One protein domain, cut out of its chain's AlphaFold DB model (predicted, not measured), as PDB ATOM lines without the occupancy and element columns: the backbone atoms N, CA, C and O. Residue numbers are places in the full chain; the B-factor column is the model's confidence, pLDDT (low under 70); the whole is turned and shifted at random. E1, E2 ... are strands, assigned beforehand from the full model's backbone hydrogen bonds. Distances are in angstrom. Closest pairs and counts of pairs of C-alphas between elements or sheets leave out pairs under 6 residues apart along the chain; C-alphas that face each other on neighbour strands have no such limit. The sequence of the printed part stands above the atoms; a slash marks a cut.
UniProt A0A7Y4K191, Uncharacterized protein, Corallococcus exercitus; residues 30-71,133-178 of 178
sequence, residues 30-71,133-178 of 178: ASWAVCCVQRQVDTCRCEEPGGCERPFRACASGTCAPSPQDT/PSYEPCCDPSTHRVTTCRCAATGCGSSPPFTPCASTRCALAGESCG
ATOM      1  N   ALA A  30      70.949-117.497  39.138       58.16
ATOM      2  CA  ALA A  30      70.023-118.453  39.709       58.16
ATOM      3  C   ALA A  30      70.736-119.158  40.863       58.16
ATOM      4  O   ALA A  30      71.617-119.988  40.636       58.16
ATOM      5  N   SER A  31      70.381-118.801  42.097       77.81
ATOM      6  CA  SER A  31      70.955-119.464  43.252       77.81
ATOM      7  C   SER A  31      70.404-120.883  43.250       77.81
ATOM      8  O   SER A  31      69.201-121.114  43.118       77.81
ATOM      9  N   TRP A  32      71.305-121.854  43.270       85.69
ATOM     10  CA  TRP A  32      70.951-123.256  43.401       85.69
ATOM     11  C   TRP A  32      71.142-123.647  44.854       85.69
ATOM     12  O   TRP A  32      72.106-123.238  45.503       85.69
ATOM     13  N   ALA A  33      70.248-124.482  45.357       88.50
ATOM     14  CA  ALA A  33      70.400-125.077  46.670       88.50
ATOM     15  C   ALA A  33      70.190-126.574  46.607       88.50
ATOM     16  O   ALA A  33      69.547-127.095  45.696       88.50
ATOM     17  N   VAL A  34      70.700-127.260  47.620       89.56
ATOM     18  CA  VAL A  34      70.389-128.668  47.796       89.56
ATOM     19  C   VAL A  34      68.953-128.813  48.282       89.56
ATOM     20  O   VAL A  34      68.515-128.104  49.185       89.56
ATOM     21  N   CYS A  35      68.230-129.755  47.698       91.12
ATOM     22  CA  CYS A  35      66.858-130.066  48.043       91.12
ATOM     23  C   CYS A  35      66.621-131.577  48.054       91.12
ATOM     24  O   CYS A  35      67.410-132.362  47.529       91.12
ATOM     25  N   CYS A  36      65.502-131.975  48.653       91.44
ATOM     26  CA  CYS A  36      65.031-133.349  48.625       91.44
ATOM     27  C   CYS A  36      63.923-133.503  47.579       91.44
ATOM     28  O   CYS A  36      62.807-133.024  47.784       91.44
ATOM     29  N   VAL A  37      64.214-134.177  46.466       88.75
ATOM     30  CA  VAL A  37      63.261-134.429  45.377       88.75
ATOM     31  C   VAL A  37      63.060-135.929  45.258       88.75
ATOM     32  O   VAL A  37      64.012-136.676  45.076       88.75
ATOM     33  N   GLN A  38      61.818-136.398  45.404       89.31
ATOM     34  CA  GLN A  38      61.494-137.831  45.308       89.31
ATOM     35  C   GLN A  38      62.378-138.728  46.211       89.31
ATOM     36  O   GLN A  38      62.753-139.831  45.826       89.31
ATOM     37  N   ARG A  39      62.705-138.256  47.428       90.06
ATOM     38  CA  ARG A  39      63.611-138.918  48.396       90.06
ATOM     39  C   ARG A  39      65.066-139.072  47.935       90.06
ATOM     40  O   ARG A  39      65.829-139.814  48.557       90.06
ATOM     41  N   GLN A  40      65.468-138.358  46.892       92.12
ATOM     42  CA  GLN A  40      66.857-138.220  46.473       92.12
ATOM     43  C   GLN A  40      67.337-136.791  46.689       92.12
ATOM     44  O   GLN A  40      66.583-135.827  46.536       92.12
ATOM     45  N   VAL A  41      68.596-136.673  47.092       91.44
ATOM     46  CA  VAL A  41      69.256-135.379  47.186       91.44
ATOM     47  C   VAL A  41      69.515-134.874  45.771       91.44
ATOM     48  O   VAL A  41      70.157-135.548  44.971       91.44
ATOM     49  N   ASP A  42      69.006-133.685  45.484       92.19
ATOM     50  CA  ASP A  42      69.124-133.011  44.194       92.19
ATOM     51  C   ASP A  42      69.420-131.519  44.424       92.19
ATOM     52  O   ASP A  42      69.563-131.048  45.554       92.19
ATOM     53  N   THR A  43      69.532-130.763  43.343       90.44
ATOM     54  CA  THR A  43      69.710-129.320  43.306       90.44
ATOM     55  C   THR A  43      68.453-128.667  42.753       90.44
ATOM     56  O   THR A  43      68.023-128.975  41.639       90.44
ATOM     57  N   CYS A  44      67.893-127.724  43.495       88.81
ATOM     58  CA  CYS A  44      66.723-126.961  43.094       88.81
ATOM     59  C   CYS A  44      67.113-125.514  42.814       88.81
ATOM     60  O   CYS A  44      67.970-124.948  43.496       88.81
ATOM     61  N   ARG A  45      66.447-124.917  41.827       87.44
ATOM     62  CA  ARG A  45      66.564-123.492  41.535       87.44
ATOM     63  C   ARG A  45      65.811-122.688  42.594       87.44
ATOM     64  O   ARG A  45      64.662-123.011  42.899       87.44
ATOM     65  N   CYS A  46      66.438-121.642  43.119       84.25
ATOM     66  CA  CYS A  46      65.784-120.658  43.969       84.25
ATOM     67  C   CYS A  46      65.221-119.562  43.075       84.25
ATOM     68  O   CYS A  46      65.965-118.823  42.435       84.25
ATOM     69  N   GLU A  47      63.898-119.499  42.990       75.06
ATOM     70  CA  GLU A  47      63.199-118.466  42.217       75.06
ATOM     71  C   GLU A  47      62.880-117.236  43.078       75.06
ATOM     72  O   GLU A  47      62.620-116.159  42.548       75.06
ATOM     73  N   GLU A  48      62.938-117.375  44.407       63.53
ATOM     74  CA  GLU A  48      62.614-116.314  45.352       63.53
ATOM     75  C   GLU A  48      63.872-115.748  46.033       63.53
ATOM     76  O   GLU A  48      64.752-116.506  46.453       63.53
ATOM     77  N   PRO A  49      63.938-114.420  46.246       55.09
ATOM     78  CA  PRO A  49      65.058-113.760  46.923       55.09
ATOM     79  C   PRO A  49      65.185-114.124  48.416       55.09
ATOM     80  O   PRO A  49      66.173-113.761  49.047       55.09
ATOM     81  N   GLY A  50      64.202-114.837  48.985       57.12
ATOM     82  CA  GLY A  50      64.238-115.384  50.347       57.12
ATOM     83  C   GLY A  50      65.020-116.699  50.491       57.12
ATOM     84  O   GLY A  50      65.183-117.175  51.610       57.12
ATOM     85  N   GLY A  51      65.519-117.266  49.385       58.06
ATOM     86  CA  GLY A  51      66.322-118.490  49.368       58.06
ATOM     87  C   GLY A  51      65.518-119.783  49.179       58.06
ATOM     88  O   GLY A  51      64.294-119.791  49.092       58.06
ATOM     89  N   CYS A  52      66.238-120.905  49.094       68.00
ATOM     90  CA  CYS A  52      65.688-122.253  48.896       68.00
ATOM     91  C   CYS A  52      65.606-123.091  50.178       68.00
ATOM     92  O   CYS A  52      65.461-124.311  50.075       68.00
ATOM     93  N   GLU A  53      65.778-122.505  51.364       64.62
ATOM     94  CA  GLU A  53      65.927-123.266  52.609       64.62
ATOM     95  C   GLU A  53      64.651-124.045  52.957       64.62
ATOM     96  O   GLU A  53      63.787-123.616  53.714       64.62
ATOM     97  N   ARG A  54      64.539-125.241  52.384       76.06
ATOM     98  CA  ARG A  54      63.594-126.274  52.769       76.06
ATOM     99  C   ARG A  54      64.394-127.275  53.578       76.06
ATOM    100  O   ARG A  54      65.125-128.069  52.983       76.06
ATOM    101  N   PRO A  55      64.343-127.200  54.916       84.31
ATOM    102  CA  PRO A  55      65.136-128.088  55.734       84.31
ATOM    103  C   PRO A  55      64.657-129.517  55.470       84.31
ATOM    104  O   PRO A  55      63.462-129.794  55.466       84.31
ATOM    105  N   PHE A  56      65.597-130.419  55.227       90.38
ATOM    106  CA  PHE A  56      65.342-131.831  54.975       90.38
ATOM    107  C   PHE A  56      66.362-132.661  55.753       90.38
ATOM    108  O   PHE A  56      67.398-132.148  56.186       90.38
ATOM    109  N   ARG A  57      66.094-133.953  55.939       90.94
ATOM    110  CA  ARG A  57      67.068-134.867  56.542       90.94
ATOM    111  C   ARG A  57      67.863-135.564  55.447       90.94
ATOM    112  O   ARG A  57      67.287-136.304  54.653       90.94
ATOM    113  N   ALA A  58      69.178-135.367  55.421       91.50
ATOM    114  CA  ALA A  58      70.065-136.184  54.601       91.50
ATOM    115  C   ALA A  58      70.171-137.598  55.189       91.50
ATOM    116  O   ALA A  58      70.231-137.790  56.405       91.50
ATOM    117  N   CYS A  59      70.181-138.586  54.305       91.94
ATOM    118  CA  CYS A  59      70.207-140.004  54.629       91.94
ATOM    119  C   CYS A  59      71.381-140.678  53.917       91.94
ATOM    120  O   CYS A  59      72.123-140.038  53.188       91.94
ATOM    121  N   ALA A  60      71.590-141.975  54.134       91.00
ATOM    122  CA  ALA A  60      72.673-142.682  53.460       91.00
ATOM    123  C   ALA A  60      72.483-142.709  51.929       91.00
ATOM    124  O   ALA A  60      71.359-142.704  51.424       91.00
ATOM    125  N   SER A  61      73.588-142.829  51.193       90.12
ATOM    126  CA  SER A  61      73.584-143.171  49.760       90.12
ATOM    127  C   SER A  61      72.865-142.171  48.841       90.12
ATOM    128  O   SER A  61      72.218-142.576  47.879       90.12
ATOM    129  N   GLY A  62      72.956-140.871  49.124       90.94
ATOM    130  CA  GLY A  62      72.359-139.819  48.296       90.94
ATOM    131  C   GLY A  62      70.849-139.665  48.491       90.94
ATOM    132  O   GLY A  62      70.189-139.011  47.688       90.94
ATOM    133  N   THR A  63      70.282-140.281  49.531       93.06
ATOM    134  CA  THR A  63      68.844-140.212  49.817       93.06
ATOM    135  C   THR A  63      68.522-139.138  50.847       93.06
ATOM    136  O   THR A  63      69.397-138.630  51.551       93.06
ATOM    137  N   CYS A  64      67.246-138.784  50.949       92.31
ATOM    138  CA  CYS A  64      66.766-137.802  51.908       92.31
ATOM    139  C   CYS A  64      65.330-138.082  52.350       92.31
ATOM    140  O   CYS A  64      64.558-138.744  51.650       92.31
ATOM    141  N   ALA A  65      64.967-137.526  53.503       91.62
ATOM    142  CA  ALA A  65      63.588-137.409  53.944       91.62
ATOM    143  C   ALA A  65      63.144-135.935  53.863       91.62
ATOM    144  O   ALA A  65      63.936-135.053  54.213       91.62
ATOM    145  N   PRO A  66      61.921-135.653  53.374       87.94
ATOM    146  CA  PRO A  66      61.484-134.298  53.045       87.94
ATOM    147  C   PRO A  66      61.350-133.395  54.274       87.94
ATOM    148  O   PRO A  66      61.547-132.192  54.137       87.94
ATOM    149  N   SER A  67      61.065-133.953  55.456       87.25
ATOM    150  CA  SER A  67      61.111-133.221  56.724       87.25
ATOM    151  C   SER A  67      62.357-133.595  57.541       87.25
ATOM    152  O   SER A  67      62.761-134.761  57.563       87.25
ATOM    153  N   PRO A  68      62.960-132.657  58.297       85.50
ATOM    154  CA  PRO A  68      64.054-132.957  59.223       85.50
ATOM    155  C   PRO A  68      63.648-133.931  60.333       85.50
ATOM    156  O   PRO A  68      64.502-134.588  60.928       85.50
ATOM    157  N   GLN A  69      62.355-134.000  60.647       85.69
ATOM    158  CA  GLN A  69      61.808-134.857  61.700       85.69
ATOM    159  C   GLN A  69      61.540-136.283  61.202       85.69
ATOM    160  O   GLN A  69      61.425-137.198  62.015       85.69
ATOM    161  N   ASP A  70      61.501-136.487  59.882       86.81
ATOM    162  CA  ASP A  70      61.278-137.797  59.284       86.81
ATOM    163  C   ASP A  70      62.489-138.714  59.472       86.81
ATOM    164  O   ASP A  70      63.624-138.279  59.689       86.81
ATOM    165  N   THR A  71      62.252-140.017  59.343       85.69
ATOM    166  CA  THR A  71      63.300-141.036  59.420       85.69
ATOM    167  C   THR A  71      63.811-141.420  58.035       85.69
ATOM    168  O   THR A  71      63.084-141.401  57.044       85.69
ATOM    169  N   PRO A 133      74.080-143.170  62.760       79.38
ATOM    170  CA  PRO A 133      74.946-142.271  62.011       79.38
ATOM    171  C   PRO A 133      74.122-141.145  61.382       79.38
ATOM    172  O   PRO A 133      73.106-141.397  60.734       79.38
ATOM    173  N   SER A 134      74.575-139.907  61.558       86.56
ATOM    174  CA  SER A 134      74.026-138.745  60.866       86.56
ATOM    175  C   SER A 134      74.697-138.549  59.506       86.56
ATOM    176  O   SER A 134      75.850-138.943  59.291       86.56
ATOM    177  N   TYR A 135      73.952-137.945  58.582       90.38
ATOM    178  CA  TYR A 135      74.400-137.621  57.234       90.38
ATOM    179  C   TYR A 135      74.111-136.157  56.926       90.38
ATOM    180  O   TYR A 135      73.200-135.560  57.504       90.38
ATOM    181  N   GLU A 136      74.865-135.606  55.985       90.75
ATOM    182  CA  GLU A 136      74.711-134.242  55.493       90.75
ATOM    183  C   GLU A 136      74.932-134.162  53.981       90.75
ATOM    184  O   GLU A 136      75.599-135.037  53.415       90.75
ATOM    185  N   PRO A 137      74.397-133.132  53.309       90.38
ATOM    186  CA  PRO A 137      74.716-132.871  51.915       90.38
ATOM    187  C   PRO A 137      76.206-132.587  51.717       90.38
ATOM    188  O   PRO A 137      76.806-131.819  52.464       90.38
ATOM    189  N   CYS A 138      76.790-133.162  50.674       91.25
ATOM    190  CA  CYS A 138      78.172-132.911  50.291       91.25
ATOM    191  C   CYS A 138      78.348-132.990  48.774       91.25
ATOM    192  O   CYS A 138      77.472-133.470  48.053       91.25
ATOM    193  N   CYS A 139      79.506-132.540  48.300       91.88
ATOM    194  CA  CYS A 139      79.917-132.677  46.912       91.88
ATOM    195  C   CYS A 139      80.888-133.854  46.768       91.88
ATOM    196  O   CYS A 139      81.917-133.880  47.444       91.88
ATOM    197  N   ASP A 140      80.578-134.821  45.902       90.69
ATOM    198  CA  ASP A 140      81.516-135.895  45.567       90.69
ATOM    199  C   ASP A 140      82.650-135.335  44.689       90.69
ATOM    200  O   ASP A 140      82.385-134.918  43.558       90.69
ATOM    201  N   PRO A 141      83.914-135.360  45.151       88.62
ATOM    202  CA  PRO A 141      85.036-134.797  44.406       88.62
ATOM    203  C   PRO A 141      85.395-135.577  43.136       88.62
ATOM    204  O   PRO A 141      86.117-135.065  42.291       88.62
ATOM    205  N   SER A 142      84.925-136.818  42.991       90.81
ATOM    206  CA  SER A 142      85.204-137.644  41.811       90.81
ATOM    207  C   SER A 142      84.201-137.385  40.691       90.81
ATOM    208  O   SER A 142      84.539-137.484  39.513       90.81
ATOM    209  N   THR A 143      82.949-137.096  41.054       92.31
ATOM    210  CA  THR A 143      81.843-136.965  40.095       92.31
ATOM    211  C   THR A 143      81.308-135.541  39.965       92.31
ATOM    212  O   THR A 143      80.540-135.280  39.037       92.31
ATOM    213  N   HIS A 144      81.710-134.622  40.852       92.38
ATOM    214  CA  HIS A 144      81.170-133.261  40.982       92.38
ATOM    215  C   HIS A 144      79.637-133.249  41.052       92.38
ATOM    216  O   HIS A 144      78.963-132.408  40.444       92.38
ATOM    217  N   ARG A 145      79.077-134.231  41.770       92.94
ATOM    218  CA  ARG A 145      77.641-134.358  42.029       92.94
ATOM    219  C   ARG A 145      77.342-134.219  43.508       92.94
ATOM    220  O   ARG A 145      78.105-134.680  44.359       92.94
ATOM    221  N   VAL A 146      76.206-133.596  43.795       92.06
ATOM    222  CA  VAL A 146      75.672-133.533  45.149       92.06
ATOM    223  C   VAL A 146      75.272-134.942  45.572       92.06
ATOM    224  O   VAL A 146      74.638-135.687  44.829       92.06
ATOM    225  N   THR A 147      75.670-135.307  46.779       92.75
ATOM    226  CA  THR A 147      75.334-136.572  47.423       92.75
ATOM    227  C   THR A 147      75.243-136.345  48.932       92.75
ATOM    228  O   THR A 147      75.157-135.210  49.403       92.75
ATOM    229  N   THR A 148      75.241-137.422  49.707       91.62
ATOM    230  CA  THR A 148      75.248-137.383  51.169       91.62
ATOM    231  C   THR A 148      76.526-137.985  51.721       91.62
ATOM    232  O   THR A 148      76.884-139.114  51.374       91.62
ATOM    233  N   CYS A 149      77.154-137.285  52.653       90.12
ATOM    234  CA  CYS A 149      78.322-137.758  53.374       90.12
ATOM    235  C   CYS A 149      77.940-138.096  54.810       90.12
ATOM    236  O   CYS A 149      77.039-137.495  55.392       90.12
ATOM    237  N   ARG A 150      78.620-139.091  55.383       89.25
ATOM    238  CA  ARG A 150      78.482-139.400  56.806       89.25
ATOM    239  C   ARG A 150      79.145-138.287  57.605       89.25
ATOM    240  O   ARG A 150      80.296-137.953  57.332       89.25
ATOM    241  N   CYS A 151      78.446-137.771  58.605       86.69
ATOM    242  CA  CYS A 151      79.003-136.734  59.455       86.69
ATOM    243  C   CYS A 151      80.132-137.286  60.329       86.69
ATOM    244  O   CYS A 151      80.129-138.458  60.730       86.69
ATOM    245  N   ALA A 152      81.093-136.423  60.647       80.19
ATOM    246  CA  ALA A 152      82.129-136.740  61.615       80.19
ATOM    247  C   ALA A 152      81.532-136.887  63.026       80.19
ATOM    248  O   ALA A 152      80.447-136.386  63.325       80.19
ATOM    249  N   ALA A 153      82.273-137.529  63.934       70.12
ATOM    250  CA  ALA A 153      81.868-137.654  65.341       70.12
ATOM    251  C   ALA A 153      81.698-136.290  66.040       70.12
ATOM    252  O   ALA A 153      80.971-136.181  67.022       70.12
ATOM    253  N   THR A 154      82.352-135.248  65.520       75.12
ATOM    254  CA  THR A 154      82.243-133.859  65.986       75.12
ATOM    255  C   THR A 154      80.970-133.150  65.516       75.12
ATOM    256  O   THR A 154      80.738-132.019  65.929       75.12
ATOM    257  N   GLY A 155      80.154-133.788  64.671       70.31
ATOM    258  CA  GLY A 155      78.922-133.230  64.112       70.31
ATOM    259  C   GLY A 155      78.945-133.108  62.588       70.31
ATOM    260  O   GLY A 155      79.963-133.361  61.941       70.31
ATOM    261  N   CYS A 156      77.787-132.742  62.035       76.12
ATOM    262  CA  CYS A 156      77.621-132.392  60.627       76.12
ATOM    263  C   CYS A 156      77.963-130.913  60.423       76.12
ATOM    264  O   CYS A 156      77.560-130.068  61.225       76.12
ATOM    265  N   GLY A 157      78.668-130.603  59.350       66.75
ATOM    266  CA  GLY A 157      78.902-129.247  58.886       66.75
ATOM    267  C   GLY A 157      79.619-129.328  57.553       66.75
ATOM    268  O   GLY A 157      80.692-129.925  57.508       66.75
ATOM    269  N   SER A 158      79.027-128.738  56.509       63.75
ATOM    270  CA  SER A 158      79.440-128.805  55.104       63.75
ATOM    271  C   SER A 158      80.899-128.372  54.931       63.75
ATOM    272  O   SER A 158      81.202-127.223  54.617       63.75
ATOM    273  N   SER A 159      81.819-129.284  55.224       66.38
ATOM    274  CA  SER A 159      83.249-129.052  55.322       66.38
ATOM    275  C   SER A 159      83.952-130.151  54.523       66.38
ATOM    276  O   SER A 159      83.937-131.313  54.938       66.38
ATOM    277  N   PRO A 160      84.550-129.819  53.368       70.31
ATOM    278  CA  PRO A 160      84.660-128.471  52.816       70.31
ATOM    279  C   PRO A 160      83.309-127.908  52.326       70.31
ATOM    280  O   PRO A 160      82.444-128.674  51.893       70.31
ATOM    281  N   PRO A 161      83.129-126.574  52.366       81.94
ATOM    282  CA  PRO A 161      81.970-125.937  51.757       81.94
ATOM    283  C   PRO A 161      81.988-126.169  50.244       81.94
ATOM    284  O   PRO A 161      83.053-126.237  49.623       81.94
ATOM    285  N   PHE A 162      80.803-126.279  49.655       89.25
ATOM    286  CA  PHE A 162      80.617-126.432  48.217       89.25
ATOM    287  C   PHE A 162      79.480-125.533  47.735       89.25
ATOM    288  O   PHE A 162      78.597-125.163  48.511       89.25
ATOM    289  N   THR A 163      79.491-125.229  46.443       89.88
ATOM    290  CA  THR A 163      78.438-124.461  45.777       89.88
ATOM    291  C   THR A 163      77.538-125.428  45.008       89.88
ATOM    292  O   THR A 163      78.038-126.139  44.128       89.88
ATOM    293  N   PRO A 164      76.233-125.523  45.323       89.62
ATOM    294  CA  PRO A 164      75.288-126.274  44.504       89.62
ATOM    295  C   PRO A 164      75.177-125.641  43.112       89.62
ATOM    296  O   PRO A 164      75.169-124.421  42.980       89.62
ATOM    297  N   CYS A 165      75.076-126.468  42.079       90.00
ATOM    298  CA  CYS A 165      74.967-126.048  40.685       90.00
ATOM    299  C   CYS A 165      73.734-126.691  40.034       90.00
ATOM    300  O   CYS A 165      73.096-127.569  40.605       90.00
ATOM    301  N   ALA A 166      73.422-126.313  38.796       89.94
ATOM    302  CA  ALA A 166      72.327-126.921  38.048       89.94
ATOM    303  C   ALA A 166      72.495-128.440  37.853       89.94
ATOM    304  O   ALA A 166      73.598-128.942  37.635       89.94
ATOM    305  N   SER A 167      71.373-129.163  37.780       88.56
ATOM    306  CA  SER A 167      71.324-130.574  37.358       88.56
ATOM    307  C   SER A 167      72.134-131.535  38.241       88.56
ATOM    308  O   SER A 167      72.954-132.300  37.726       88.56
ATOM    309  N   THR A 168      71.911-131.525  39.560       90.88
ATOM    310  CA  THR A 168      72.589-132.334  40.606       90.88
ATOM    311  C   THR A 168      74.086-132.053  40.773       90.88
ATOM    312  O   THR A 168      74.787-132.804  41.452       90.88
ATOM    313  N   ARG A 169      74.624-131.021  40.117       92.75
ATOM    314  CA  ARG A 169      76.066-130.742  40.104       92.75
ATOM    315  C   ARG A 169      76.471-129.911  41.316       92.75
ATOM    316  O   ARG A 169      75.651-129.233  41.927       92.75
ATOM    317  N   CYS A 170      77.755-129.933  41.630       91.62
ATOM    318  CA  CYS A 170      78.351-129.069  42.637       91.62
ATOM    319  C   CYS A 170      79.767-128.660  42.241       91.62
ATOM    320  O   CYS A 170      80.444-129.369  41.497       91.62
ATOM    321  N   ALA A 171      80.195-127.517  42.763       91.19
ATOM    322  CA  ALA A 171      81.556-127.017  42.659       91.19
ATOM    323  C   ALA A 171      82.202-127.038  44.047       91.19
ATOM    324  O   ALA A 171      81.597-126.590  45.026       91.19
ATOM    325  N   LEU A 172      83.414-127.585  44.147       90.69
ATOM    326  CA  LEU A 172      84.185-127.566  45.387       90.69
ATOM    327  C   LEU A 172      84.737-126.161  45.661       90.69
ATOM    328  O   LEU A 172      84.670-125.261  44.825       90.69
ATOM    329  N   ALA A 173      85.310-125.965  46.849       85.81
ATOM    330  CA  ALA A 173      85.939-124.703  47.216       85.81
ATOM    331  C   ALA A 173      86.987-124.258  46.172       85.81
ATOM    332  O   ALA A 173      87.977-124.949  45.936       85.81
ATOM    333  N   GLY A 174      86.772-123.079  45.582       84.56
ATOM    334  CA  GLY A 174      87.638-122.507  44.544       84.56
ATOM    335  C   GLY A 174      87.280-122.909  43.109       84.56
ATOM    336  O   GLY A 174      87.909-122.413  42.178       84.56
ATOM    337  N   GLU A 175      86.271-123.759  42.918       88.31
ATOM    338  CA  GLU A 175      85.709-124.098  41.610       88.31
ATOM    339  C   GLU A 175      84.450-123.268  41.324       88.31
ATOM    340  O   GLU A 175      83.800-122.750  42.233       88.31
ATOM    341  N   SER A 176      84.083-123.153  40.047       85.31
ATOM    342  CA  SER A 176      82.846-122.502  39.610       85.31
ATOM    343  C   SER A 176      81.873-123.516  39.014       85.31
ATOM    344  O   SER A 176      82.289-124.497  38.390       85.31
ATOM    345  N   CYS A 177      80.573-123.242  39.136       83.31
ATOM    346  CA  CYS A 177      79.543-123.905  38.342       83.31
ATOM    347  C   CYS A 177      79.731-123.494  36.871       83.31
ATOM    348  O   CYS A 177      79.226-122.458  36.453       83.31
ATOM    349  N   GLY A 178      80.574-124.234  36.145       68.69
ATOM    350  CA  GLY A 178      80.900-123.966  34.739       68.69
ATOM    351  C   GLY A 178      79.726-124.117  33.785       68.69
ATOM    352  O   GLY A 178      78.751-124.821  34.140       68.69
TER     353      GLY A 178
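This is residues 30 to 71 and 133 to 178 of the 178 residues of an uncharacterized protein of Corallococcus exercitus (UniProt A0A7Y4K191). With little regular structure, three two-stranded antiparallel hairpins, E1-E2, E3-E4 and E5-E6, pack together among loops. The 88 printed residues, all strand in class, have no named helix and six strands, E1 to E6 in order, holding 30 residues. The whole is compact, radius of gyration of the C-alphas 12.3 A, spanning 33 by 27 by 20 A.

E1, residues 32 to 37, and E2, residues 40 to 45, form a hairpin at 140 degrees; N 35 and O 42, 2.8 A, are within hydrogen-bond range. E3, residues 135 to 140, and E4, residues 145 to 150, form another, with N 138 and O 147 at 2.9 A. The closest C-alphas of E2 and E4, Val 41 and Thr 147, are 6.2 A apart. E5, residues 162 to 164, and E6, residues 170 to 172, form the third, with N 163 and O 171 at 2.9 A. The closest C-alphas of E4 and E6, Arg 145 and Cys 170, are 5.4 A apart.

E1, 13.7 A long, begins at C-alpha 32 (70.951, -123.256, 43.401). E2 is 15.5 A, E3 13.8 A and E4 15.6 A long. E6 ends at C-alpha 172 (84.185, -127.566, 45.387).

Residues 72 to 132 are not printed; C-alphas 71 and 133 are 12.0 A apart. The link E4 to E5 is long. Residues 30, 48 to 53, 157 to 159 and 178 have pLDDT under 70.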